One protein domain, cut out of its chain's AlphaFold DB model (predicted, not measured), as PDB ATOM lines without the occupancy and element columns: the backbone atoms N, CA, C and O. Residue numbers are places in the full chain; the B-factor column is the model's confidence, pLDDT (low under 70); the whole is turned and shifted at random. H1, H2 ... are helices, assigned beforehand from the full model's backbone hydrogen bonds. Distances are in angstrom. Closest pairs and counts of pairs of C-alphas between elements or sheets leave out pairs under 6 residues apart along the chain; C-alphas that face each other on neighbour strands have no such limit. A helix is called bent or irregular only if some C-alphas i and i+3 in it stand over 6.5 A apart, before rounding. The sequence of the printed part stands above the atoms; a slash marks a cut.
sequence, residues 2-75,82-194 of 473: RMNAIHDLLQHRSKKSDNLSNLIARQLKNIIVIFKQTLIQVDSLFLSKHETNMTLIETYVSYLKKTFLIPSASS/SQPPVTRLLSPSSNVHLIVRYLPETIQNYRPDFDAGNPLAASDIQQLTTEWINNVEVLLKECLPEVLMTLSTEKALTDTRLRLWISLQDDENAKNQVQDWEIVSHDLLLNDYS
ATOM      1  N   ARG A   2     176.270 213.455 154.688       78.75
ATOM      2  CA  ARG A   2     176.969 212.721 153.607       78.75
ATOM      3  C   ARG A   2     176.294 212.809 152.242       78.75
ATOM      4  O   ARG A   2     176.984 212.949 151.244       78.75
ATOM      5  N   MET A   3     174.963 212.831 152.212       80.50
ATOM      6  CA  MET A   3     174.204 213.080 150.982       80.50
ATOM      7  C   MET A   3     174.484 214.479 150.406       80.50
ATOM      8  O   MET A   3     174.757 214.601 149.220       80.50
ATOM      9  N   ASN A   4     174.534 215.514 151.254       80.19
ATOM     10  CA  ASN A   4     174.913 216.869 150.830       80.19
ATOM     11  C   ASN A   4     176.353 216.906 150.295       80.19
ATOM     12  O   ASN A   4     176.597 217.546 149.287       80.19
ATOM     13  N   ALA A   5     177.285 216.162 150.901       80.44
ATOM     14  CA  ALA A   5     178.650 216.059 150.384       80.44
ATOM     15  C   ALA A   5     178.707 215.399 148.991       80.44
ATOM     16  O   ALA A   5     179.470 215.844 148.138       80.44
ATOM     17  N   ILE A   6     177.887 214.370 148.736       81.81
ATOM     18  CA  ILE A   6     177.754 213.750 147.403       81.81
ATOM     19  C   ILE A   6     177.172 214.757 146.403       81.81
ATOM     20  O   ILE A   6     177.693 214.908 145.299       81.81
ATOM     21  N   HIS A   7     176.130 215.481 146.804       82.19
ATOM     22  CA  HIS A   7     175.499 216.514 145.993       82.19
ATOM     23  C   HIS A   7     176.472 217.652 145.638       82.19
ATOM     24  O   HIS A   7     176.603 218.010 144.471       82.19
ATOM     25  N   ASP A   8     177.232 218.159 146.611       81.19
ATOM     26  CA  ASP A   8     178.232 219.212 146.403       81.19
ATOM     27  C   ASP A   8     179.341 218.757 145.442       81.19
ATOM     28  O   ASP A   8     179.788 219.528 144.590       81.19
ATOM     29  N   LEU A   9     179.760 217.488 145.526       80.38
ATOM     30  CA  LEU A   9     180.737 216.906 144.604       80.38
ATOM     31  C   LEU A   9     180.210 216.813 143.166       80.38
ATOM     32  O   LEU A   9     180.995 217.015 142.239       80.38
ATOM     33  N   LEU A  10     178.914 216.549 142.976       78.56
ATOM     34  CA  LEU A  10     178.270 216.487 141.657       78.56
ATOM     35  C   LEU A  10     177.989 217.876 141.070       78.56
ATOM     36  O   LEU A  10     178.048 218.054 139.855       78.56
ATOM     37  N   GLN A  11     177.741 218.880 141.914       78.25
ATOM     38  CA  GLN A  11     177.519 220.262 141.475       78.25
ATOM     39  C   GLN A  11     178.813 221.045 141.213       78.25
ATOM     40  O   GLN A  11     178.785 222.105 140.580       78.25
ATOM     41  N   HIS A  12     179.965 220.546 141.666       72.31
ATOM     42  CA  HIS A  12     181.236 221.241 141.501       72.31
ATOM     43  C   HIS A  12     181.728 221.204 140.042       72.31
ATOM     44  O   HIS A  12     182.435 220.287 139.619       72.31
ATOM     45  N   ARG A  13     181.377 222.235 139.257       60.06
ATOM     46  CA  ARG A  13     181.859 222.427 137.877       60.06
ATOM     47  C   ARG A  13     183.187 223.196 137.857       60.06
ATOM     48  O   ARG A  13     183.269 224.340 138.305       60.06
ATOM     49  N   SER A  14     184.230 222.583 137.296       55.69
ATOM     50  CA  SER A  14     185.523 223.242 137.047       55.69
ATOM     51  C   SER A  14     185.400 224.329 135.973       55.69
ATOM     52  O   SER A  14     184.785 224.117 134.933       55.69
ATOM     53  N   LYS A  15     186.055 225.477 136.194       55.09
ATOM     54  CA  LYS A  15     186.178 226.576 135.217       55.09
ATOM     55  C   LYS A  15     187.342 226.404 134.221       55.09
ATOM     56  O   LYS A  15     187.492 227.246 133.342       55.09
ATOM     57  N   LYS A  16     188.189 225.371 134.351       54.28
ATOM     58  CA  LYS A  16     189.361 225.138 133.479       54.28
ATOM     59  C   LYS A  16     189.244 223.804 132.730       54.28
ATOM     60  O   LYS A  16     188.896 222.797 133.345       54.28
ATOM     61  N   SER A  17     189.524 223.831 131.420       53.84
ATOM     62  CA  SER A  17     189.316 222.734 130.455       53.84
ATOM     63  C   SER A  17     190.318 221.589 130.557       53.84
ATOM     64  O   SER A  17     190.043 220.487 130.084       53.84
ATOM     65  N   ASP A  18     191.478 221.833 131.160       51.62
ATOM     66  CA  ASP A  18     192.592 220.903 131.046       51.62
ATOM     67  C   ASP A  18     192.433 219.791 132.089       51.62
ATOM     68  O   ASP A  18     192.639 219.998 133.285       51.62
ATOM     69  N   ASN A  19     192.054 218.601 131.608       69.38
ATOM     70  CA  ASN A  19     191.837 217.353 132.356       69.38
ATOM     71  C   ASN A  19     190.468 217.174 133.045       69.38
ATOM     72  O   ASN A  19     190.391 216.671 134.170       69.38
ATOM     73  N   LEU A  20     189.376 217.501 132.345       75.44
ATOM     74  CA  LEU A  20     188.000 217.213 132.789       75.44
ATOM     75  C   LEU A  20     187.764 215.729 133.140       75.44
ATOM     76  O   LEU A  20     187.154 215.443 134.167       75.44
ATOM     77  N   SER A  21     188.307 214.788 132.359       76.12
ATOM     78  CA  SER A  21     188.197 213.341 132.627       76.12
ATOM     79  C   SER A  21     188.790 212.944 133.984       76.12
ATOM     80  O   SER A  21     188.192 212.172 134.730       76.12
ATOM     81  N   ASN A  22     189.932 213.526 134.361       79.31
ATOM     82  CA  ASN A  22     190.585 213.248 135.644       79.31
ATOM     83  C   ASN A  22     189.782 213.794 136.820       79.31
ATOM     84  O   ASN A  22     189.707 213.162 137.873       79.31
ATOM     85  N   LEU A  23     189.204 214.982 136.648       80.69
ATOM     86  CA  LEU A  23     188.402 215.620 137.679       80.69
ATOM     87  C   LEU A  23     187.113 214.836 137.933       80.69
ATOM     88  O   LEU A  23     186.817 214.539 139.089       80.69
ATOM     89  N   ILE A  24     186.415 214.425 136.871       83.25
ATOM     90  CA  ILE A  24     185.195 213.613 136.972       83.25
ATOM     91  C   ILE A  24     185.514 212.245 137.580       83.25
ATOM     92  O   ILE A  24     184.836 211.826 138.516       83.25
ATOM     93  N   ALA A  25     186.586 211.581 137.134       82.25
ATOM     94  CA  ALA A  25     187.016 210.311 137.722       82.25
ATOM     95  C   ALA A  25     187.300 210.449 139.228       82.25
ATOM     96  O   ALA A  25     186.907 209.590 140.015       82.25
ATOM     97  N   ARG A  26     187.931 211.553 139.654       82.19
ATOM     98  CA  ARG A  26     188.200 211.832 141.071       82.19
ATOM     99  C   ARG A  26     186.926 212.134 141.864       82.19
ATOM    100  O   ARG A  26     186.803 211.665 142.991       82.19
ATOM    101  N   GLN A  27     185.997 212.910 141.306       84.62
ATOM    102  CA  GLN A  27     184.704 213.193 141.941       84.62
ATOM    103  C   GLN A  27     183.914 211.905 142.153       84.62
ATOM    104  O   GLN A  27     183.485 211.631 143.270       84.62
ATOM    105  N   LEU A  28     183.807 211.078 141.113       84.56
ATOM    106  CA  LEU A  28     183.144 209.782 141.188       84.56
ATOM    107  C   LEU A  28     183.830 208.840 142.180       84.56
ATOM    108  O   LEU A  28     183.147 208.226 142.993       84.56
ATOM    109  N   LYS A  29     185.170 208.792 142.199       83.38
ATOM    110  CA  LYS A  29     185.918 208.041 143.218       83.38
ATOM    111  C   LYS A  29     185.538 208.489 144.628       83.38
ATOM    112  O   LYS A  29     185.214 207.655 145.464       83.38
ATOM    113  N   ASN A  30     185.543 209.794 144.894       82.88
ATOM    114  CA  ASN A  30     185.202 210.324 146.214       82.88
ATOM    115  C   ASN A  30     183.766 209.974 146.623       82.88
ATOM    116  O   ASN A  30     183.538 209.629 147.778       82.88
ATOM    117  N   ILE A  31     182.813 210.024 145.688       84.81
ATOM    118  CA  ILE A  31     181.424 209.622 145.942       84.81
ATOM    119  C   ILE A  31     181.359 208.143 146.327       84.81
ATOM    120  O   ILE A  31     180.721 207.807 147.322       84.81
ATOM    121  N   ILE A  32     182.064 207.271 145.601       82.25
ATOM    122  CA  ILE A  32     182.099 205.836 145.907       82.25
ATOM    123  C   ILE A  32     182.757 205.576 147.266       82.25
ATOM    124  O   ILE A  32     182.237 204.785 148.047       82.25
ATOM    125  N   VAL A  33     183.846 206.274 147.596       82.62
ATOM    126  CA  VAL A  33     184.498 206.163 148.911       82.62
ATOM    127  C   VAL A  33     183.552 206.601 150.029       82.62
ATOM    128  O   VAL A  33     183.409 205.880 151.014       82.62
ATOM    129  N   ILE A  34     182.856 207.736 149.877       83.31
ATOM    130  CA  ILE A  34     181.853 208.198 150.853       83.31
ATOM    131  C   ILE A  34     180.742 207.156 151.000       83.31
ATOM    132  O   ILE A  34     180.322 206.865 152.121       83.31
ATOM    133  N   PHE A  35     180.279 206.582 149.890       83.62
ATOM    134  CA  PHE A  35     179.255 205.547 149.889       83.62
ATOM    135  C   PHE A  35     179.711 204.305 150.665       83.62
ATOM    136  O   PHE A  35     179.072 203.935 151.650       83.62
ATOM    137  N   LYS A  36     180.867 203.734 150.303       79.94
ATOM    138  CA  LYS A  36     181.437 202.548 150.958       79.94
ATOM    139  C   LYS A  36     181.689 202.778 152.445       79.94
ATOM    140  O   LYS A  36     181.222 202.005 153.274       79.94
ATOM    141  N   GLN A  37     182.350 203.880 152.802       81.19
ATOM    142  CA  GLN A  37     182.634 204.222 154.200       81.19
ATOM    143  C   GLN A  37     181.366 204.427 155.030       81.19
ATOM    144  O   GLN A  37     181.379 204.191 156.234       81.19
ATOM    145  N   THR A  38     180.272 204.881 154.418       84.44
ATOM    146  CA  THR A  38     178.993 205.016 155.121       84.44
ATOM    147  C   THR A  38     178.403 203.671 155.464       84.44
ATOM    148  O   THR A  38     178.051 203.468 156.619       84.44
ATOM    149  N   LEU A  39     178.384 202.745 154.515       83.50
ATOM    150  CA  LEU A  39     177.849 201.412 154.760       83.50
ATOM    151  C   LEU A  39     178.722 200.619 155.737       83.50
ATOM    152  O   LEU A  39     178.196 200.097 156.708       83.50
ATOM    153  N   ILE A  40     180.052 200.659 155.596       81.50
ATOM    154  CA  ILE A  40     180.981 200.025 156.555       81.50
ATOM    155  C   ILE A  40     180.775 200.573 157.978       81.50
ATOM    156  O   ILE A  40     180.827 199.843 158.965       81.50
ATOM    157  N   GLN A  41     180.528 201.876 158.118       81.94
ATOM    158  CA  GLN A  41     180.295 202.468 159.434       81.94
ATOM    159  C   GLN A  41     178.924 202.131 160.014       81.94
ATOM    160  O   GLN A  41     178.818 201.963 161.221       81.94
ATOM    161  N   VAL A  42     177.882 202.025 159.187       84.06
ATOM    162  CA  VAL A  42     176.564 201.568 159.648       84.06
ATOM    163  C   VAL A  42     176.646 200.111 160.099       84.06
ATOM    164  O   VAL A  42     176.194 199.796 161.196       84.06
ATOM    165  N   ASP A  43     177.292 199.257 159.308       82.56
ATOM    166  CA  ASP A  43     177.513 197.858 159.653       82.56
ATOM    167  C   ASP A  43     178.304 197.716 160.962       82.56
ATOM    168  O   ASP A  43     177.809 197.132 161.923       82.56
ATOM    169  N   SER A  44     179.477 198.347 161.069       78.88
ATOM    170  CA  SER A  44     180.300 198.283 162.289       78.88
ATOM    171  C   SER A  44     179.604 198.837 163.539       78.88
ATOM    172  O   SER A  44     179.797 198.320 164.644       78.88
ATOM    173  N   LEU A  45     178.777 199.877 163.395       80.00
ATOM    174  CA  LEU A  45     178.062 200.472 164.522       80.00
ATOM    175  C   LEU A  45     176.914 199.600 165.024       80.00
ATOM    176  O   LEU A  45     176.731 199.513 166.241       80.00
ATOM    177  N   PHE A  46     176.153 198.995 164.112       78.69
ATOM    178  CA  PHE A  46     174.841 198.437 164.430       78.69
ATOM    179  C   PHE A  46     174.687 196.930 164.195       78.69
ATOM    180  O   PHE A  46     173.776 196.348 164.779       78.69
ATOM    181  N   LEU A  47     175.524 196.293 163.371       75.69
ATOM    182  CA  LEU A  47     175.353 194.890 162.962       75.69
ATOM    183  C   LEU A  47     176.585 194.025 163.247       75.69
ATOM    184  O   LEU A  47     176.445 192.947 163.829       75.69
ATOM    185  N   SER A  48     177.783 194.505 162.907       74.56
ATOM    186  CA  SER A  48     179.032 193.769 163.090       74.56
ATOM    187  C   SER A  48     179.321 193.553 164.568       74.56
ATOM    188  O   SER A  48     179.496 194.489 165.355       74.56
ATOM    189  N   LYS A  49     179.382 192.281 164.949       68.50
ATOM    190  CA  LYS A  49     179.772 191.844 166.283       68.50
ATOM    191  C   LYS A  49     181.240 191.451 166.219       68.50
ATOM    192  O   LYS A  49     181.572 190.358 165.773       68.50
ATOM    193  N   HIS A  50     182.121 192.352 166.650       60.81
ATOM    194  CA  HIS A  50     183.534 192.020 166.850       60.81
ATOM    195  C   HIS A  50     183.687 190.953 167.958       60.81
ATOM    196  O   HIS A  50     182.699 190.558 168.576       60.81
ATOM    197  N   GLU A  51     184.918 190.492 168.221       55.81
ATOM    198  CA  GLU A  51     185.317 189.373 169.113       55.81
ATOM    199  C   GLU A  51     184.567 189.246 170.466       55.81
ATOM    200  O   GLU A  51     184.568 188.185 171.088       55.81
ATOM    201  N   THR A  52     183.899 190.302 170.930       56.34
ATOM    202  CA  THR A  52     183.079 190.381 172.146       56.34
ATOM    203  C   THR A  52     181.595 189.998 171.977       56.34
ATOM    204  O   THR A  52     180.845 190.118 172.946       56.34
ATOM    205  N   ASN A  53     181.144 189.534 170.799       65.19
ATOM    206  CA  ASN A  53     179.729 189.244 170.474       65.19
ATOM    207  C   ASN A  53     178.770 190.448 170.639       65.19
ATOM    208  O   ASN A  53     177.549 190.268 170.664       65.19
ATOM    209  N   MET A  54     179.307 191.666 170.736       66.31
ATOM    210  CA  MET A  54     178.559 192.917 170.860       66.31
ATOM    211  C   MET A  54     178.917 193.855 169.709       66.31
ATOM    212  O   MET A  54     180.069 193.918 169.280       66.31
ATOM    213  N   THR A  55     177.931 194.609 169.239       75.12
ATOM    214  CA  THR A  55     178.116 195.713 168.287       75.12
ATOM    215  C   THR A  55     178.907 196.856 168.926       75.12
ATOM    216  O   THR A  55     179.019 196.946 170.159       75.12
ATOM    217  N   LEU A  56     179.466 197.772 168.124       72.94
ATOM    218  CA  LEU A  56     180.167 198.935 168.679       72.94
ATOM    219  C   LEU A  56     179.235 199.782 169.554       72.94
ATOM    220  O   LEU A  56     179.655 200.220 170.624       72.94
ATOM    221  N   ILE A  57     177.969 199.975 169.164       75.94
ATOM    222  CA  ILE A  57     177.020 200.746 169.975       75.94
ATOM    223  C   ILE A  57     176.684 200.044 171.294       75.94
ATOM    224  O   ILE A  57     176.684 200.690 172.340       75.94
ATOM    225  N   GLU A  58     176.496 198.722 171.290       73.62
ATOM    226  CA  GLU A  58     176.302 197.940 172.518       73.62
ATOM    227  C   GLU A  58     177.535 198.013 173.419       73.62
ATOM    228  O   GLU A  58     177.418 198.165 174.637       73.62
ATOM    229  N   THR A  59     178.724 197.996 172.818       73.44
ATOM    230  CA  THR A  59     179.992 198.169 173.522       73.44
ATOM    231  C   THR A  59     180.049 199.552 174.172       73.44
ATOM    232  O   THR A  59     180.248 199.640 175.386       73.44
ATOM    233  N   TYR A  60     179.769 200.627 173.429       72.44
ATOM    234  CA  TYR A  60     179.704 201.995 173.952       72.44
ATOM    235  C   TYR A  60     178.670 202.153 175.069       72.44
ATOM    236  O   TYR A  60     178.987 202.724 176.111       72.44
ATOM    237  N   VAL A  61     177.467 201.601 174.908       73.62
ATOM    238  CA  VAL A  61     176.416 201.626 175.935       73.62
ATOM    239  C   VAL A  61     176.849 200.843 177.172       73.62
ATOM    240  O   VAL A  61     176.641 201.302 178.295       73.62
ATOM    241  N   SER A  62     177.504 199.692 177.006       71.00
ATOM    242  CA  SER A  62     178.021 198.906 178.130       71.00
ATOM    243  C   SER A  62     179.124 199.652 178.896       71.00
ATOM    244  O   SER A  62     179.126 199.639 180.129       71.00
ATOM    245  N   TYR A  63     180.014 200.366 178.198       67.00
ATOM    246  CA  TYR A  63     181.051 201.206 178.804       67.00
ATOM    247  C   TYR A  63     180.488 202.475 179.440       67.00
ATOM    248  O   TYR A  63     180.979 202.900 180.488       67.00
ATOM    249  N   LEU A  64     179.432 203.055 178.871       66.94
ATOM    250  CA  LEU A  64     178.735 204.192 179.459       66.94
ATOM    251  C   LEU A  64     178.016 203.767 180.745       66.94
ATOM    252  O   LEU A  64     178.185 204.424 181.769       66.94
ATOM    253  N   LYS A  65     177.338 202.610 180.744       66.44
ATOM    254  CA  LYS A  65     176.727 202.015 181.947       66.44
ATOM    255  C   LYS A  65     177.755 201.675 183.032       66.44
ATOM    256  O   LYS A  65     177.449 201.795 184.214       66.44
ATOM    257  N   LYS A  66     178.963 201.236 182.653       64.19
ATOM    258  CA  LYS A  66     180.017 200.827 183.604       64.19
ATOM    259  C   LYS A  66     180.874 201.984 184.121       64.19
ATOM    260  O   LYS A  66     181.257 201.972 185.286       64.19
ATOM    261  N   THR A  67     181.204 202.956 183.275       57.97
ATOM    262  CA  THR A  67     182.234 203.974 183.564       57.97
ATOM    263  C   THR A  67     181.843 205.411 183.209       57.97
ATOM    264  O   THR A  67     182.658 206.306 183.429       57.97
ATOM    265  N   PHE A  68     180.630 205.667 182.691       59.38
ATOM    266  CA  PHE A  68     180.206 206.984 182.174       59.38
ATOM    267  C   PHE A  68     181.257 207.617 181.242       59.38
ATOM    268  O   PHE A  68     181.549 208.812 181.310       59.38
ATOM    269  N   LEU A  69     181.877 206.784 180.404       54.72
ATOM    270  CA  LEU A  69     183.006 207.141 179.555       54.72
ATOM    271  C   LEU A  69     182.797 206.647 178.131       54.72
ATOM    272  O   LEU A  69     182.344 205.523 177.927       54.72
ATOM    273  N   ILE A  70     183.211 207.468 177.166       56.06
ATOM    274  CA  ILE A  70     183.378 207.057 175.773       56.06
ATOM    275  C   ILE A  70     184.825 206.546 175.626       56.06
ATOM    276  O   ILE A  70     185.762 207.325 175.834       56.06
ATOM    277  N   PRO A  71     185.054 205.260 175.297       54.00
ATOM    278  CA  PRO A  71     186.365 204.756 174.916       54.00
ATOM    279  C   PRO A  71     186.937 205.605 173.775       54.00
ATOM    280  O   PRO A  71     186.361 205.676 172.692       54.00
ATOM    281  N   SER A  72     188.070 206.254 174.024       47.97
ATOM    282  CA  SER A  72     188.868 206.921 172.994       47.97
ATOM    283  C   SER A  72     190.108 206.078 172.740       47.97
ATOM    284  O   SER A  72     190.835 205.766 173.687       47.97
ATOM    285  N   ALA A  73     190.343 205.703 171.482       46.84
ATOM    286  CA  ALA A  73     191.553 204.999 171.084       46.84
ATOM    287  C   ALA A  73     192.769 205.887 171.387       46.84
ATOM    288  O   ALA A  73     192.882 207.004 170.879       46.84
ATOM    289  N   SER A  74     193.664 205.415 172.254       41.28
ATOM    290  CA  SER A  74     194.964 206.049 172.439       41.28
ATOM    291  C   SER A  74     195.822 205.773 171.199       41.28
ATOM    292  O   SER A  74     195.752 204.698 170.605       41.28
ATOM    293  N   SER A  75     196.670 206.722 170.804       41.72
ATOM    294  CA  SER A  75     197.607 206.596 169.677       41.72
ATOM    295  C   SER A  75     198.664 205.488 169.851       41.72
ATOM    296  O   SER A  75     199.567 205.362 169.027       41.72
ATOM    297  N   SER A  82     191.760 207.270 176.692       44.09
ATOM    298  CA  SER A  82     192.596 208.480 176.720       44.09
ATOM    299  C   SER A  82     191.870 209.734 177.224       44.09
ATOM    300  O   SER A  82     192.511 210.764 177.437       44.09
ATOM    301  N   GLN A  83     190.558 209.659 177.469       48.88
ATOM    302  CA  GLN A  83     189.804 210.743 178.092       48.88
ATOM    303  C   GLN A  83     189.559 210.464 179.579       48.88
ATOM    304  O   GLN A  83     189.159 209.356 179.947       48.88
ATOM    305  N   PRO A  84     189.796 211.454 180.459       46.62
ATOM    306  CA  PRO A  84     189.453 211.314 181.861       46.62
ATOM    307  C   PRO A  84     187.936 211.093 182.002       46.62
ATOM    308  O   PRO A  84     187.171 211.727 181.276       46.62
ATOM    309  N   PRO A  85     187.491 210.226 182.932       50.09
ATOM    310  CA  PRO A  85     186.081 210.054 183.262       50.09
ATOM    311  C   PRO A  85     185.322 211.375 183.371       50.09
ATOM    312  O   PRO A  85     185.870 212.341 183.899       50.09
ATOM    313  N   VAL A  86     184.033 211.413 183.016       45.38
ATOM    314  CA  VAL A  86     183.147 212.506 183.469       45.38
ATOM    315  C   VAL A  86     183.167 212.587 185.005       45.38
ATOM    316  O   VAL A  86     183.092 213.671 185.574       45.38
ATOM    317  N   THR A  87     183.436 211.476 185.701       45.09
ATOM    318  CA  THR A  87     183.694 211.474 187.154       45.09
ATOM    319  C   THR A  87     184.970 212.230 187.562       45.09
ATOM    320  O   THR A  87     185.133 212.573 188.727       45.09
ATOM    321  N   ARG A  88     185.854 212.580 186.621       43.53
ATOM    322  CA  ARG A  88     187.004 213.474 186.819       43.53
ATOM    323  C   ARG A  88     186.667 214.956 186.608       43.53
ATOM    324  O   ARG A  88     187.457 215.780 187.056       43.53
ATOM    325  N   LEU A  89     185.499 215.311 186.052       45.19
ATOM    326  CA  LEU A  89     184.924 216.662 186.219       45.19
ATOM    327  C   LEU A  89     184.499 216.913 187.678       45.19
ATOM    328  O   LEU A  89     184.414 218.062 188.096       45.19
ATOM    329  N   LEU A  90     184.333 215.850 188.476       47.16
ATOM    330  CA  LEU A  90     184.229 215.924 189.940       47.16
ATOM    331  C   LEU A  90     185.607 215.884 190.643       47.16
ATOM    332  O   LEU A  90     185.687 216.062 191.853       47.16
ATOM    333  N   SER A  91     186.697 215.766 189.871       41.22
ATOM    334  CA  SER A  91     188.124 215.775 190.240       41.22
ATOM    335  C   SER A  91     188.598 214.733 191.275       41.22
ATOM    336  O   SER A  91     187.895 214.405 192.228       41.22
ATOM    337  N   PRO A  92     189.858 214.264 191.177       48.44
ATOM    338  CA  PRO A  92     190.557 213.644 192.289       48.44
ATOM    339  C   PRO A  92     191.093 214.770 193.182       48.44
ATOM    340  O   PRO A  92     192.291 215.031 193.215       48.44
ATOM    341  N   SER A  93     190.209 215.487 193.874       47.16
ATOM    342  CA  SER A  93     190.626 216.167 195.096       47.16
ATOM    343  C   SER A  93     190.461 215.162 196.228       47.16
ATOM    344  O   SER A  93     189.455 214.451 196.307       47.16
ATOM    345  N   SER A  94     191.470 215.055 197.088       50.06
ATOM    346  CA  SER A  94     191.605 214.028 198.128       50.06
ATOM    347  C   SER A  94     190.482 214.005 199.181       50.06
ATOM    348  O   SER A  94     190.627 213.307 200.171       50.06
ATOM    349  N   ASN A  95     189.364 214.713 198.977       49.59
ATOM    350  CA  ASN A  95     188.246 214.858 199.909       49.59
ATOM    351  C   ASN A  95     186.845 214.674 199.276       49.59
ATOM    352  O   ASN A  95     185.851 214.808 199.986       49.59
ATOM    353  N   VAL A  96     186.701 214.331 197.984       54.06
ATOM    354  CA  VAL A  96     185.359 214.113 197.378       54.06
ATOM    355  C   VAL A  96     184.611 212.959 198.052       54.06
ATOM    356  O   VAL A  96     183.412 213.055 198.283       54.06
ATOM    357  N   HIS A  97     185.317 211.907 198.467       57.28
ATOM    358  CA  HIS A  97     184.738 210.795 199.227       57.28
ATOM    359  C   HIS A  97     184.188 211.219 200.606       57.28
ATOM    360  O   HIS A  97     183.279 210.571 201.120       57.28
ATOM    361  N   LEU A  98     184.694 212.316 201.192       57.16
ATOM    362  CA  LEU A  98     184.136 212.911 202.411       57.16
ATOM    363  C   LEU A  98     182.856 213.688 202.098       57.16
ATOM    364  O   LEU A  98     181.871 213.516 202.804       57.16
ATOM    365  N   ILE A  99     182.834 214.475 201.018       58.06
ATOM    366  CA  ILE A  99     181.640 215.214 200.568       58.06
ATOM    367  C   ILE A  99     180.509 214.244 200.207       58.06
ATOM    368  O   ILE A  99     179.377 214.440 200.641       58.06
ATOM    369  N   VAL A 100     180.821 213.161 199.489       60.75
ATOM    370  CA  VAL A 100     179.858 212.108 199.133       60.75
ATOM    371  C   VAL A 100     179.225 211.491 200.380       60.75
ATOM    372  O   VAL A 100     178.025 211.266 200.375       60.75
ATOM    373  N   ARG A 101     179.979 211.311 201.473       63.38
ATOM    374  CA  ARG A 101     179.479 210.756 202.745       63.38
ATOM    375  C   ARG A 101     178.467 211.658 203.465       63.38
ATOM    376  O   ARG A 101     177.696 211.156 204.277       63.38
ATOM    377  N   TYR A 102     178.477 212.962 203.177       63.19
ATOM    378  CA  TYR A 102     177.542 213.950 203.732       63.19
ATOM    379  C   TYR A 102     176.386 214.301 202.785       63.19
ATOM    380  O   TYR A 102     175.508 215.075 203.162       63.19
ATOM    381  N   LEU A 103     176.356 213.752 201.566       71.00
ATOM    382  CA  LEU A 103     175.187 213.889 200.698       71.00
ATOM    383  C   LEU A 103     174.015 213.067 201.266       71.00
ATOM    384  O   LEU A 103     174.245 212.050 201.909       71.00
ATOM    385  N   PRO A 104     172.754 213.454 201.034       76.62
ATOM    386  CA  PRO A 104     171.606 212.608 201.354       76.62
ATOM    387  C   PRO A 104     171.740 211.211 200.729       76.62
ATOM    388  O   PRO A 104     172.208 211.097 199.593       76.62
ATOM    389  N   GLU A 105     171.292 210.157 201.425       66.69
ATOM    390  CA  GLU A 105     171.329 208.770 200.918       66.69
ATOM    391  C   GLU A 105     170.699 208.634 199.526       66.69
ATOM    392  O   GLU A 105     171.157 207.841 198.709       66.69
ATOM    393  N   THR A 106     169.696 209.458 199.220       72.31
ATOM    394  CA  THR A 106     169.066 209.544 197.899       72.31
ATOM    395  C   THR A 106     170.042 209.905 196.788       72.31
ATOM    396  O   THR A 106     169.908 209.362 195.702       72.31
ATOM    397  N   ILE A 107     171.019 210.782 197.038       67.31
ATOM    398  CA  ILE A 107     172.042 211.183 196.059       67.31
ATOM    399  C   ILE A 107     173.224 210.208 196.086       67.31
ATOM    400  O   ILE A 107     173.763 209.882 195.032       67.31
ATOM    401  N   GLN A 108     173.599 209.697 197.265       61.66
ATOM    402  CA  GLN A 108     174.660 208.686 197.391       61.66
ATOM    403  C   GLN A 108     174.318 207.389 196.644       61.66
ATOM    404  O   GLN A 108     175.188 206.778 196.028       61.66
ATOM    405  N   ASN A 109     173.042 206.998 196.675       66.75
ATOM    406  CA  ASN A 109     172.523 205.814 195.996       66.75
ATOM    407  C   ASN A 109     171.916 206.131 194.622       66.75
ATOM    408  O   ASN A 109     171.432 205.215 193.951       66.75
ATOM    409  N   TYR A 110     171.932 207.398 194.187       64.19
ATOM    410  CA  TYR A 110     171.389 207.781 192.891       64.19
ATOM    411  C   TYR A 110     172.236 207.170 191.779       64.19
ATOM    412  O   TYR A 110     173.357 207.597 191.499       64.19
ATOM    413  N   ARG A 111     171.670 206.168 191.115       61.62
ATOM    414  CA  ARG A 111     172.132 205.718 189.809       61.62
ATOM    415  C   ARG A 111     171.191 206.348 188.795       61.62
ATOM    416  O   ARG A 111     169.995 206.079 188.888       61.62
ATOM    417  N   PRO A 112     171.675 207.194 187.870       62.66
ATOM    418  CA  PRO A 112     170.816 207.663 186.799       62.66
ATOM    419  C   PRO A 112     170.335 206.430 186.037       62.66
ATOM    420  O   PRO A 112     171.146 205.617 185.583       62.66
ATOM    421  N   ASP A 113     169.018 206.265 185.974       61.09
ATOM    422  CA  ASP A 113     168.426 205.202 185.187       61.09
ATOM    423  C   ASP A 113     168.592 205.567 183.713       61.09
ATOM    424  O   ASP A 113     168.245 206.672 183.287       61.09
ATOM    425  N   PHE A 114     169.220 204.674 182.956       61.84
ATOM    426  CA  PHE A 114     169.431 204.884 181.534       61.84
ATOM    427  C   PHE A 114     168.287 204.198 180.801       61.84
ATOM    428  O   PHE A 114     168.380 203.007 180.486       61.84
ATOM    429  N   ASP A 115     167.218 204.950 180.544       63.72
ATOM    430  CA  ASP A 115     166.154 204.518 179.644       63.72
ATOM    431  C   ASP A 115     166.709 204.490 178.214       63.72
ATOM    432  O   ASP A 115     166.821 205.511 177.535       63.72
ATOM    433  N   ALA A 116     167.155 203.308 177.787       59.31
ATOM    434  CA  ALA A 116     167.754 203.103 176.473       59.31
ATOM    435  C   ALA A 116     166.717 203.116 175.333       59.31
ATOM    436  O   ALA A 116     167.108 202.979 174.174       59.31
ATOM    437  N   GLY A 117     165.420 203.269 175.640       65.06
ATOM    438  CA  GLY A 117     164.346 203.095 174.671       65.06
ATOM    439  C   GLY A 117     164.277 201.667 174.117       65.06
ATOM    440  O   GLY A 117     164.906 200.735 174.625       65.06
ATOM    441  N   ASN A 118     163.491 201.487 173.053       67.94
ATOM    442  CA  ASN A 118     163.400 200.203 172.361       67.94
ATOM    443  C   ASN A 118     164.679 199.944 171.544       67.94
ATOM    444  O   ASN A 118     165.159 200.862 170.873       67.94
ATOM    445  N   PRO A 119     165.218 198.711 171.548       66.75
ATOM    446  CA  PRO A 119     166.349 198.363 170.698       66.75
ATOM    447  C   PRO A 119     165.945 198.497 169.227       66.75
ATOM    448  O   PRO A 119     164.903 197.986 168.819       66.75
ATOM    449  N   LEU A 120     166.778 199.176 168.436       70.56
ATOM    450  CA  LEU A 120     166.636 199.202 166.980       70.56
ATOM    451  C   LEU A 120     166.758 197.774 166.445       70.56
ATOM    452  O   LEU A 120     167.764 197.105 166.691       70.56
ATOM    453  N   ALA A 121     165.739 197.307 165.726       80.44
ATOM    454  CA  ALA A 121     165.811 196.012 165.073       80.44
ATOM    455  C   ALA A 121     166.746 196.100 163.859       80.44
ATOM    456  O   ALA A 121     166.791 197.114 163.159       80.44
ATOM    457  N   ALA A 122     167.461 195.012 163.568       77.44
ATOM    458  CA  ALA A 122     168.310 194.929 162.380       77.44
ATOM    459  C   ALA A 122     167.520 195.218 161.087       77.44
ATOM    460  O   ALA A 122     168.043 195.868 160.186       77.44
ATOM    461  N   SER A 123     166.239 194.833 161.033       82.44
ATOM    462  CA  SER A 123     165.334 195.128 159.914       82.44
ATOM    463  C   SER A 123     165.143 196.625 159.670       82.44
ATOM    464  O   SER A 123     165.097 197.055 158.521       82.44
ATOM    465  N   ASP A 124     165.069 197.427 160.734       83.44
ATOM    466  CA  ASP A 124     164.851 198.870 160.629       83.44
ATOM    467  C   ASP A 124     166.105 199.552 160.065       83.44
ATOM    468  O   ASP A 124     166.023 200.436 159.213       83.44
ATOM    469  N   ILE A 125     167.287 199.087 160.487       83.69
ATOM    470  CA  ILE A 125     168.583 199.552 159.978       83.69
ATOM    471  C   ILE A 125     168.744 199.178 158.503       83.69
ATOM    472  O   ILE A 125     169.140 200.027 157.702       83.69
ATOM    473  N   GLN A 126     168.400 197.947 158.122       85.31
ATOM    474  CA  GLN A 126     168.434 197.493 156.728       85.31
ATOM    475  C   GLN A 126     167.472 198.310 155.852       85.31
ATOM    476  O   GLN A 126     167.852 198.749 154.762       85.31
ATOM    477  N   GLN A 127     166.260 198.601 156.337       86.75
ATOM    478  CA  GLN A 127     165.285 199.425 155.621       86.75
ATOM    479  C   GLN A 127     165.789 200.861 155.422       86.75
ATOM    480  O   GLN A 127     165.797 201.350 154.293       86.75
ATOM    481  N   LEU A 128     166.260 201.518 156.487       86.31
ATOM    482  CA  LEU A 128     166.803 202.879 156.413       86.31
ATOM    483  C   LEU A 128     168.038 202.953 155.509       86.31
ATOM    484  O   LEU A 128     168.222 203.919 154.768       86.31
ATOM    485  N   THR A 129     168.877 201.917 155.542       86.00
ATOM    486  CA  THR A 129     170.053 201.813 154.674       86.00
ATOM    487  C   THR A 129     169.642 201.671 153.212       86.00
ATOM    488  O   THR A 129     170.165 202.383 152.358       86.00
ATOM    489  N   THR A 130     168.657 200.822 152.921       86.12
ATOM    490  CA  THR A 130     168.116 200.638 151.567       86.12
ATOM    491  C   THR A 130     167.486 201.926 151.037       86.12
ATOM    492  O   THR A 130     167.734 202.320 149.898       86.12
ATOM    493  N   GLU A 131     166.719 202.635 151.866       87.75
ATOM    494  CA  GLU A 131     166.138 203.931 151.509       87.75
ATOM    495  C   GLU A 131     167.224 204.978 151.219       87.75
ATOM    496  O   GLU A 131     167.146 205.706 150.227       87.75
ATOM    497  N   TRP A 132     168.280 205.025 152.034       89.06
ATOM    498  CA  TRP A 132     169.411 205.917 151.796       89.06
ATOM    499  C   TRP A 132     170.137 205.605 150.481       89.06
ATOM    500  O   TRP A 132     170.453 206.529 149.732       89.06
ATOM    501  N   ILE A 133     170.355 204.325 150.165       87.00
ATOM    502  CA  ILE A 133     170.959 203.902 148.893       87.00
ATOM    503  C   ILE A 133     170.085 204.331 147.718       87.00
ATOM    504  O   ILE A 133     170.594 204.978 146.805       87.00
ATOM    505  N   ASN A 134     168.778 204.065 147.773       87.38
ATOM    506  CA  ASN A 134     167.836 204.474 146.730       87.38
ATOM    507  C   ASN A 134     167.890 205.988 146.488       87.38
ATOM    508  O   ASN A 134     167.934 206.440 145.346       87.38
ATOM    509  N   ASN A 135     167.964 206.781 147.556       87.25
ATOM    510  CA  ASN A 135     168.086 208.232 147.459       87.25
ATOM    511  C   ASN A 135     169.411 208.677 146.811       87.25
ATOM    512  O   ASN A 135     169.425 209.624 146.023       87.25
ATOM    513  N   VAL A 136     170.525 207.997 147.102       86.25
ATOM    514  CA  VAL A 136     171.811 208.258 146.430       86.25
ATOM    515  C   VAL A 136     171.750 207.863 144.953       86.25
ATOM    516  O   VAL A 136     172.255 208.603 144.110       86.25
ATOM    517  N   GLU A 137     171.115 206.741 144.615       86.69
ATOM    518  CA  GLU A 137     170.941 206.316 143.225       86.69
ATOM    519  C   GLU A 137     170.100 207.295 142.410       86.69
ATOM    520  O   GLU A 137     170.468 207.609 141.279       86.69
ATOM    521  N   VAL A 138     168.990 207.785 142.967       87.75
ATOM    522  CA  VAL A 138     168.147 208.802 142.321       87.75
ATOM    523  C   VAL A 138     168.968 210.058 142.046       87.75
ATOM    524  O   VAL A 138     169.006 210.535 140.915       87.75
ATOM    525  N   LEU A 139     169.719 210.531 143.043       86.94
ATOM    526  CA  LEU A 139     170.566 211.713 142.908       86.94
ATOM    527  C   LEU A 139     171.645 211.523 141.827       86.94
ATOM    528  O   LEU A 139     171.882 212.417 141.011       86.94
ATOM    529  N   LEU A 140     172.279 210.348 141.772       85.94
ATOM    530  CA  LEU A 140     173.233 210.017 140.712       85.94
ATOM    531  C   LEU A 140     172.564 209.981 139.334       85.94
ATOM    532  O   LEU A 140     173.110 210.550 138.393       85.94
ATOM    533  N   LYS A 141     171.382 209.371 139.210       86.44
ATOM    534  CA  LYS A 141     170.629 209.302 137.947       86.44
ATOM    535  C   LYS A 141     170.224 210.685 137.434       86.44
ATOM    536  O   LYS A 141     170.230 210.890 136.225       86.44
ATOM    537  N   GLU A 142     169.928 211.631 138.320       86.38
ATOM    538  CA  GLU A 142     169.554 213.000 137.947       86.38
ATOM    539  C   GLU A 142     170.766 213.870 137.583       86.38
ATOM    540  O   GLU A 142     170.764 214.542 136.553       86.38
ATOM    541  N   CYS A 143     171.824 213.861 138.399       83.88
ATOM    542  CA  CYS A 143     172.936 214.806 138.249       83.88
ATOM    543  C   CYS A 143     174.090 214.289 137.378       83.88
ATOM    544  O   CYS A 143     174.744 215.070 136.682       83.88
ATOM    545  N   LEU A 144     174.386 212.985 137.411       84.62
ATOM    546  CA  LEU A 144     175.555 212.435 136.722       84.62
ATOM    547  C   LEU A 144     175.494 212.568 135.188       84.62
ATOM    548  O   LEU A 144     176.543 212.860 134.603       84.62
ATOM    549  N   PRO A 145     174.331 212.431 134.511       85.75
ATOM    550  CA  PRO A 145     174.246 212.677 133.075       85.75
ATOM    551  C   PRO A 145     174.758 214.066 132.679       85.75
ATOM    552  O   PRO A 145     175.536 214.179 131.735       85.75
ATOM    553  N   GLU A 146     174.404 215.117 133.426       83.62
ATOM    554  CA  GLU A 146     174.868 216.482 133.144       83.62
ATOM    555  C   GLU A 146     176.380 216.647 133.320       83.62
ATOM    556  O   GLU A 146     177.029 217.356 132.548       83.62
ATOM    557  N   VAL A 147     176.960 215.986 134.322       82.38
ATOM    558  CA  VAL A 147     178.412 216.003 134.543       82.38
ATOM    559  C   VAL A 147     179.125 215.318 133.374       82.38
ATOM    560  O   VAL A 147     180.073 215.874 132.813       82.38
ATOM    561  N   LEU A 148     178.630 214.155 132.938       83.62
ATOM    562  CA  LEU A 148     179.187 213.404 131.809       83.62
ATOM    563  C   LEU A 148     178.936 214.070 130.446       83.62
ATOM    564  O   LEU A 148     179.683 213.806 129.503       83.62
ATOM    565  N   MET A 149     177.956 214.976 130.321       81.94
ATOM    566  CA  MET A 149     177.747 215.771 129.099       81.94
ATOM    567  C   MET A 149     178.982 216.593 128.706       81.94
ATOM    568  O   MET A 149     179.174 216.879 127.523       81.94
ATOM    569  N   THR A 150     179.834 216.944 129.674       79.31
ATOM    570  CA  THR A 150     181.101 217.652 129.425       79.31
ATOM    571  C   THR A 150     182.133 216.795 128.683       79.31
ATOM    572  O   THR A 150     183.017 217.341 128.021       79.31
ATOM    573  N   LEU A 151     182.006 215.465 128.732       79.56
ATOM    574  CA  LEU A 151     182.850 214.521 128.003       79.56
ATOM    575  C   LEU A 151     182.268 214.317 126.604       79.56
ATOM    576  O   LEU A 151     181.274 213.615 126.435       79.56
ATOM    577  N   SER A 152     182.844 214.974 125.600       72.50
ATOM    578  CA  SER A 152     182.331 214.972 124.222       72.50
ATOM    579  C   SER A 152     182.814 213.803 123.359       72.50
ATOM    580  O   SER A 152     182.274 213.612 122.270       72.50
ATOM    581  N   THR A 153     183.811 213.042 123.817       73.19
ATOM    582  CA  THR A 153     184.431 211.942 123.065       73.19
ATOM    583  C   THR A 153     184.360 210.627 123.830       73.19
ATOM    584  O   THR A 153     184.472 210.602 125.060       73.19
ATOM    585  N   GLU A 154     184.235 209.523 123.092       74.38
ATOM    586  CA  GLU A 154     184.212 208.173 123.672       74.38
ATOM    587  C   GLU A 154     185.510 207.831 124.399       74.38
ATOM    588  O   GLU A 154     185.482 207.178 125.441       74.38
ATOM    589  N   LYS A 155     186.644 208.332 123.899       74.81
ATOM    590  CA  LYS A 155     187.951 208.183 124.543       74.81
ATOM    591  C   LYS A 155     188.000 208.835 125.928       74.81
ATOM    592  O   LYS A 155     188.548 208.280 126.871       74.81
ATOM    593  N   ALA A 156     187.430 210.032 126.075       76.06
ATOM    594  CA  ALA A 156     187.414 210.702 127.372       76.06
ATOM    595  C   ALA A 156     186.500 209.968 128.370       76.06
ATOM    596  O   ALA A 156     186.790 209.935 129.571       76.06
ATOM    597  N   LEU A 157     185.419 209.355 127.875       81.62
ATOM    598  CA  LEU A 157     184.516 208.529 128.669       81.62
ATOM    599  C   LEU A 157     185.190 207.224 129.122       81.62
ATOM    600  O   LEU A 157     185.114 206.890 130.307       81.62
ATOM    601  N   THR A 158     185.916 206.531 128.236       76.94
ATOM    602  CA  THR A 158     186.684 205.330 128.608       76.94
ATOM    603  C   THR A 158     187.816 205.629 129.552       76.94
ATOM    604  O   THR A 158     187.951 204.927 130.546       76.94
ATOM    605  N   ASP A 159     188.590 206.684 129.309       76.50
ATOM    606  CA  ASP A 159     189.663 207.092 130.214       76.50
ATOM    607  C   ASP A 159     189.117 207.360 131.626       76.50
ATOM    608  O   ASP A 159     189.742 206.996 132.623       76.50
ATOM    609  N   THR A 160     187.926 207.961 131.728       80.44
ATOM    610  CA  THR A 160     187.245 208.193 133.011       80.44
ATOM    611  C   THR A 160     186.826 206.872 133.660       80.44
ATOM    612  O   THR A 160     187.124 206.647 134.836       80.44
ATOM    613  N   ARG A 161     186.195 205.970 132.894       78.25
ATOM    614  CA  ARG A 161     185.785 204.629 133.347       78.25
ATOM    615  C   ARG A 161     186.979 203.791 133.813       78.25
ATOM    616  O   ARG A 161     186.908 203.190 134.877       78.25
ATOM    617  N   LEU A 162     188.085 203.784 133.072       75.31
ATOM    618  CA  LEU A 162     189.309 203.053 133.412       75.31
ATOM    619  C   LEU A 162     189.984 203.588 134.674       75.31
ATOM    620  O   LEU A 162     190.476 202.824 135.495       75.31
ATOM    621  N   ARG A 163     190.022 204.910 134.858       76.12
ATOM    622  CA  ARG A 163     190.601 205.502 136.075       76.12
ATOM    623  C   ARG A 163     189.762 205.192 137.305       76.12
ATOM    624  O   ARG A 163     190.322 204.955 138.377       76.12
ATOM    625  N   LEU A 164     188.440 205.199 137.146       77.81
ATOM    626  CA  LEU A 164     187.511 204.751 138.173       77.81
ATOM    627  C   LEU A 164     187.728 203.265 138.470       77.81
ATOM    628  O   LEU A 164     187.853 202.905 139.631       77.81
ATOM    629  N   TRP A 165     187.887 202.443 137.432       73.38
ATOM    630  CA  TRP A 165     188.195 201.020 137.540       73.38
ATOM    631  C   TRP A 165     189.458 200.750 138.360       73.38
ATOM    632  O   TRP A 165     189.372 200.112 139.401       73.38
ATOM    633  N   ILE A 166     190.604 201.299 137.946       69.38
ATOM    634  CA  ILE A 166     191.885 201.136 138.655       69.38
ATOM    635  C   ILE A 166     191.735 201.582 140.114       69.38
ATOM    636  O   ILE A 166     192.145 200.884 141.034       69.38
ATOM    637  N   SER A 167     191.062 202.713 140.330       66.00
ATOM    638  CA  SER A 167     190.837 203.246 141.672       66.00
ATOM    639  C   SER A 167     189.964 202.365 142.563       66.00
ATOM    640  O   SER A 167     190.148 202.412 143.772       66.00
ATOM    641  N   LEU A 168     189.001 201.633 141.999       65.81
ATOM    642  CA  LEU A 168     188.119 200.730 142.740       65.81
ATOM    643  C   LEU A 168     188.744 199.355 142.936       65.81
ATOM    644  O   LEU A 168     188.547 198.753 143.985       65.81
ATOM    645  N   GLN A 169     189.512 198.882 141.954       63.62
ATOM    646  CA  GLN A 169     190.224 197.614 142.016       63.62
ATOM    647  C   GLN A 169     191.265 197.619 143.144       63.62
ATOM    648  O   GLN A 169     191.404 196.608 143.833       63.62
ATOM    649  N   ASP A 170     191.937 198.755 143.361       57.19
ATOM    650  CA  ASP A 170     192.845 198.968 144.494       57.19
ATOM    651  C   ASP A 170     192.110 198.944 145.848       57.19
ATOM    652  O   ASP A 170     192.660 198.447 146.826       57.19
ATOM    653  N   ASP A 171     190.866 199.435 145.912       55.22
ATOM    654  CA  ASP A 171     190.076 199.506 147.151       55.22
ATOM    655  C   ASP A 171     189.351 198.179 147.476       55.22
ATOM    656  O   ASP A 171     189.097 197.896 148.643       55.22
ATOM    657  N   GLU A 172     189.008 197.360 146.474       52.25
ATOM    658  CA  GLU A 172     188.313 196.069 146.657       52.25
ATOM    659  C   GLU A 172     189.256 194.872 146.793       52.25
ATOM    660  O   GLU A 172     188.953 193.948 147.538       52.25
ATOM    661  N   ASN A 173     190.413 194.879 146.118       46.53
ATOM    662  CA  ASN A 173     191.389 193.782 146.199       46.53
ATOM    663  C   ASN A 173     192.514 194.032 147.212       46.53
ATOM    664  O   ASN A 173     193.417 193.197 147.347       46.53
ATOM    665  N   ALA A 174     192.507 195.165 147.922       49.03
ATOM    666  CA  ALA A 174     193.436 195.399 149.019       49.03
ATOM    667  C   ALA A 174     193.123 194.432 150.168       49.03
ATOM    668  O   ALA A 174     192.371 194.748 151.083       49.03
ATOM    669  N   LYS A 175     193.797 193.278 150.158       45.81
ATOM    670  CA  LYS A 175     193.779 192.212 151.182       45.81
ATOM    671  C   LYS A 175     194.109 192.660 152.623       45.81
ATOM    672  O   LYS A 175     194.271 191.817 153.496       45.81
ATOM    673  N   ASN A 176     194.247 193.962 152.882       43.94
ATOM    674  CA  ASN A 176     194.759 194.539 154.123       43.94
ATOM    675  C   ASN A 176     193.787 195.512 154.830       43.94
ATOM    676  O   ASN A 176     194.231 196.229 155.725       43.94
ATOM    677  N   GLN A 177     192.489 195.562 154.494       49.16
ATOM    678  CA  GLN A 177     191.503 196.338 155.274       49.16
ATOM    679  C   GLN A 177     190.317 195.484 155.756       49.16
ATOM    680  O   GLN A 177     189.336 195.327 155.055       49.16
ATOM    681  N   VAL A 178     190.478 194.965 156.980       48.72
ATOM    682  CA  VAL A 178     189.580 194.568 158.102       48.72
ATOM    683  C   VAL A 178     188.070 194.265 157.902       48.72
ATOM    684  O   VAL A 178     187.513 193.612 158.777       48.72
ATOM    685  N   GLN A 179     187.390 194.614 156.812       55.91
ATOM    686  CA  GLN A 179     186.023 194.146 156.533       55.91
ATOM    687  C   GLN A 179     185.815 194.018 155.022       55.91
ATOM    688  O   GLN A 179     185.758 195.027 154.315       55.91
ATOM    689  N   ASP A 180     185.702 192.779 154.536       64.50
ATOM    690  CA  ASP A 180     185.415 192.503 153.130       64.50
ATOM    691  C   ASP A 180     184.070 193.147 152.769       64.50
ATOM    692  O   ASP A 180     183.045 192.893 153.404       64.50
ATOM    693  N   TRP A 181     184.077 194.016 151.758       71.69
ATOM    694  CA  TRP A 181     182.893 194.723 151.256       71.69
ATOM    695  C   TRP A 181     181.710 193.781 150.987       71.69
ATOM    696  O   TRP A 181     180.559 194.158 151.196       71.69
ATOM    697  N   GLU A 182     182.008 192.549 150.575       69.62
ATOM    698  CA  GLU A 182     181.034 191.479 150.372       69.62
ATOM    699  C   GLU A 182     180.247 191.180 151.656       69.62
ATOM    700  O   GLU A 182     179.018 191.170 151.622       69.62
ATOM    701  N   ILE A 183     180.926 191.070 152.803       70.88
ATOM    702  CA  ILE A 183     180.313 190.802 154.113       70.88
ATOM    703  C   ILE A 183     179.386 191.955 154.507       70.88
ATOM    704  O   ILE A 183     178.216 191.741 154.804       70.88
ATOM    705  N   VAL A 184     179.877 193.193 154.403       74.06
ATOM    706  CA  VAL A 184     179.099 194.405 154.718       74.06
ATOM    707  C   VAL A 184     177.866 194.526 153.818       74.06
ATOM    708  O   VAL A 184     176.792 194.923 154.272       74.06
ATOM    709  N   SER A 185     177.998 194.185 152.534       72.94
ATOM    710  CA  SER A 185     176.878 194.212 151.593       72.94
ATOM    711  C   SER A 185     175.841 193.128 151.901       72.94
ATOM    712  O   SER A 185     174.642 193.408 151.866       72.94
ATOM    713  N   HIS A 186     176.288 191.933 152.290       76.31
ATOM    714  CA  HIS A 186     175.409 190.832 152.656       76.31
ATOM    715  C   HIS A 186     174.643 191.124 153.955       76.31
ATOM    716  O   HIS A 186     173.429 190.938 154.005       76.31
ATOM    717  N   ASP A 187     175.315 191.668 154.969       74.69
ATOM    718  CA  ASP A 187     174.715 191.949 156.278       74.69
ATOM    719  C   ASP A 187     173.701 193.110 156.227       74.69
ATOM    720  O   ASP A 187     172.651 193.065 156.882       74.69
ATOM    721  N   LEU A 188     173.961 194.135 155.405       76.56
ATOM    722  CA  LEU A 188     173.084 195.307 155.277       76.56
ATOM    723  C   LEU A 188     171.986 195.174 154.217       76.56
ATOM    724  O   LEU A 188     170.916 195.757 154.389       76.56
ATOM    725  N   LEU A 189     172.243 194.481 153.105       72.62
ATOM    726  CA  LEU A 189     171.361 194.483 151.926       72.62
ATOM    727  C   LEU A 189     170.857 193.093 151.542       72.62
ATOM    728  O   LEU A 189     170.062 192.974 150.605       72.62
ATOM    729  N   LEU A 190     171.303 192.051 152.257       65.88
ATOM    730  CA  LEU A 190     170.955 190.644 152.028       65.88
ATOM    731  C   LEU A 190     171.302 190.146 150.612       65.88
ATOM    732  O   LEU A 190     170.817 189.100 150.192       65.88
ATOM    733  N   ASN A 191     172.117 190.904 149.868       69.94
ATOM    734  CA  ASN A 191     172.504 190.655 148.483       69.94
ATOM    735  C   ASN A 191     173.868 191.287 148.182       69.94
ATOM    736  O   ASN A 191     174.208 192.338 148.729       69.94
ATOM    737  N   ASP A 192     174.586 190.706 147.220       68.12
ATOM    738  CA  ASP A 192     175.850 191.252 146.725       68.12
ATOM    739  C   ASP A 192     175.588 192.540 145.930       68.12
ATOM    740  O   ASP A 192     175.120 192.526 144.783       68.12
ATOM    741  N   TYR A 193     175.868 193.686 146.550       72.38
ATOM    742  CA  TYR A 193     175.626 194.993 145.948       72.38
ATOM    743  C   TYR A 193     176.877 195.532 145.245       72.38
ATOM    744  O   TYR A 193     177.898 195.845 145.866       72.38
ATOM    745  N   SER A 194     176.775 195.720 143.925       73.94
ATOM    746  CA  SER A 194     177.802 196.383 143.117       73.94
ATOM    747  C   SER A 194     177.372 197.806 142.765       73.94
ATOM    748  O   SER A 194     176.464 198.012 141.959       73.94
TER     749      SER A 194
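This is residues 2 to 75 and 82 to 194 of the 473 residues of the protein "Conserved oligomeric Golgi complex subunit 1" of Rhizopus microsporus var. microsporus (UniProt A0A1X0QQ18). A long rod: H2 and H6 run side by side in opposite directions with short H1 packed on both, H7 packs on H2 near its first residues, and H8 crosses H2 and H6. H3 extends the rod past the last residues of H2, and residues 88 to 99 and 101 to 107 stick out beyond. The printed part has 187 residues with eight named helices, H1 to H8 in order, and no named strand: all helix. It is only just loose, close to extended, with a radius of gyration of the C-alphas of 24.1 A, spanning 81 by 38 by 32 A.

H1, residues 2 to 11, and H2, residues 20 to 46, form a helical hairpin with a shallow tilt of 7 degrees; their closest C-alphas, Ile 6 and Ile 31, are 5.7 A apart. H6, residues 122 to 148, joins them in an up-and-down bundle, each helix running against the one before; C-alphas Ile 24 and Val 147, the closest of H2 and H6, are 7.6 A apart. H2 is the hub, touching five helices. Its residues 44 to 46 alone touch H3, residues 56 to 67, closest at C-alphas 45 and 56, 4.9 A. Its residues 21 to 29 alone touch H7, residues 154 to 172, closest at C-alphas 25 and 160, 5.2 A. H8, residues 181 to 189, touches H2, closest at C-alphas 40 and 184, 6.2 A, at a steep tilt of 63 degrees. H4, residues 96 to 102, and H5, residues 105 to 108, touch no helix. O i to N i+4 pairs are within hydrogen-bond range throughout H1, H2, H3, H4 and H8, in 21 of 23 in H6 and 14 of 15 in H7; H5 is too short for one.

H1 begins at C-alpha 2 (176.969, 212.721, 153.607), and H8 ends at C-alpha 189 (171.361, 194.483, 151.926). H2 measures 39.1 A, H6 37.3 A and H7 26.3 A. H6 is only just irregular, with C-alphas 142 and 145 6.8 A apart.

The C-alphas of Tyr 102 and Thr 153, the farthest apart, are 81.0 A from each other. Residues 76 to 81 are not printed, with 8.8 A between C-alphas 75 and 82. The H5 to H6 link is long. The mean pLDDT of the printed part is 70.1, with 80 residues under 70, among them 82 to 102.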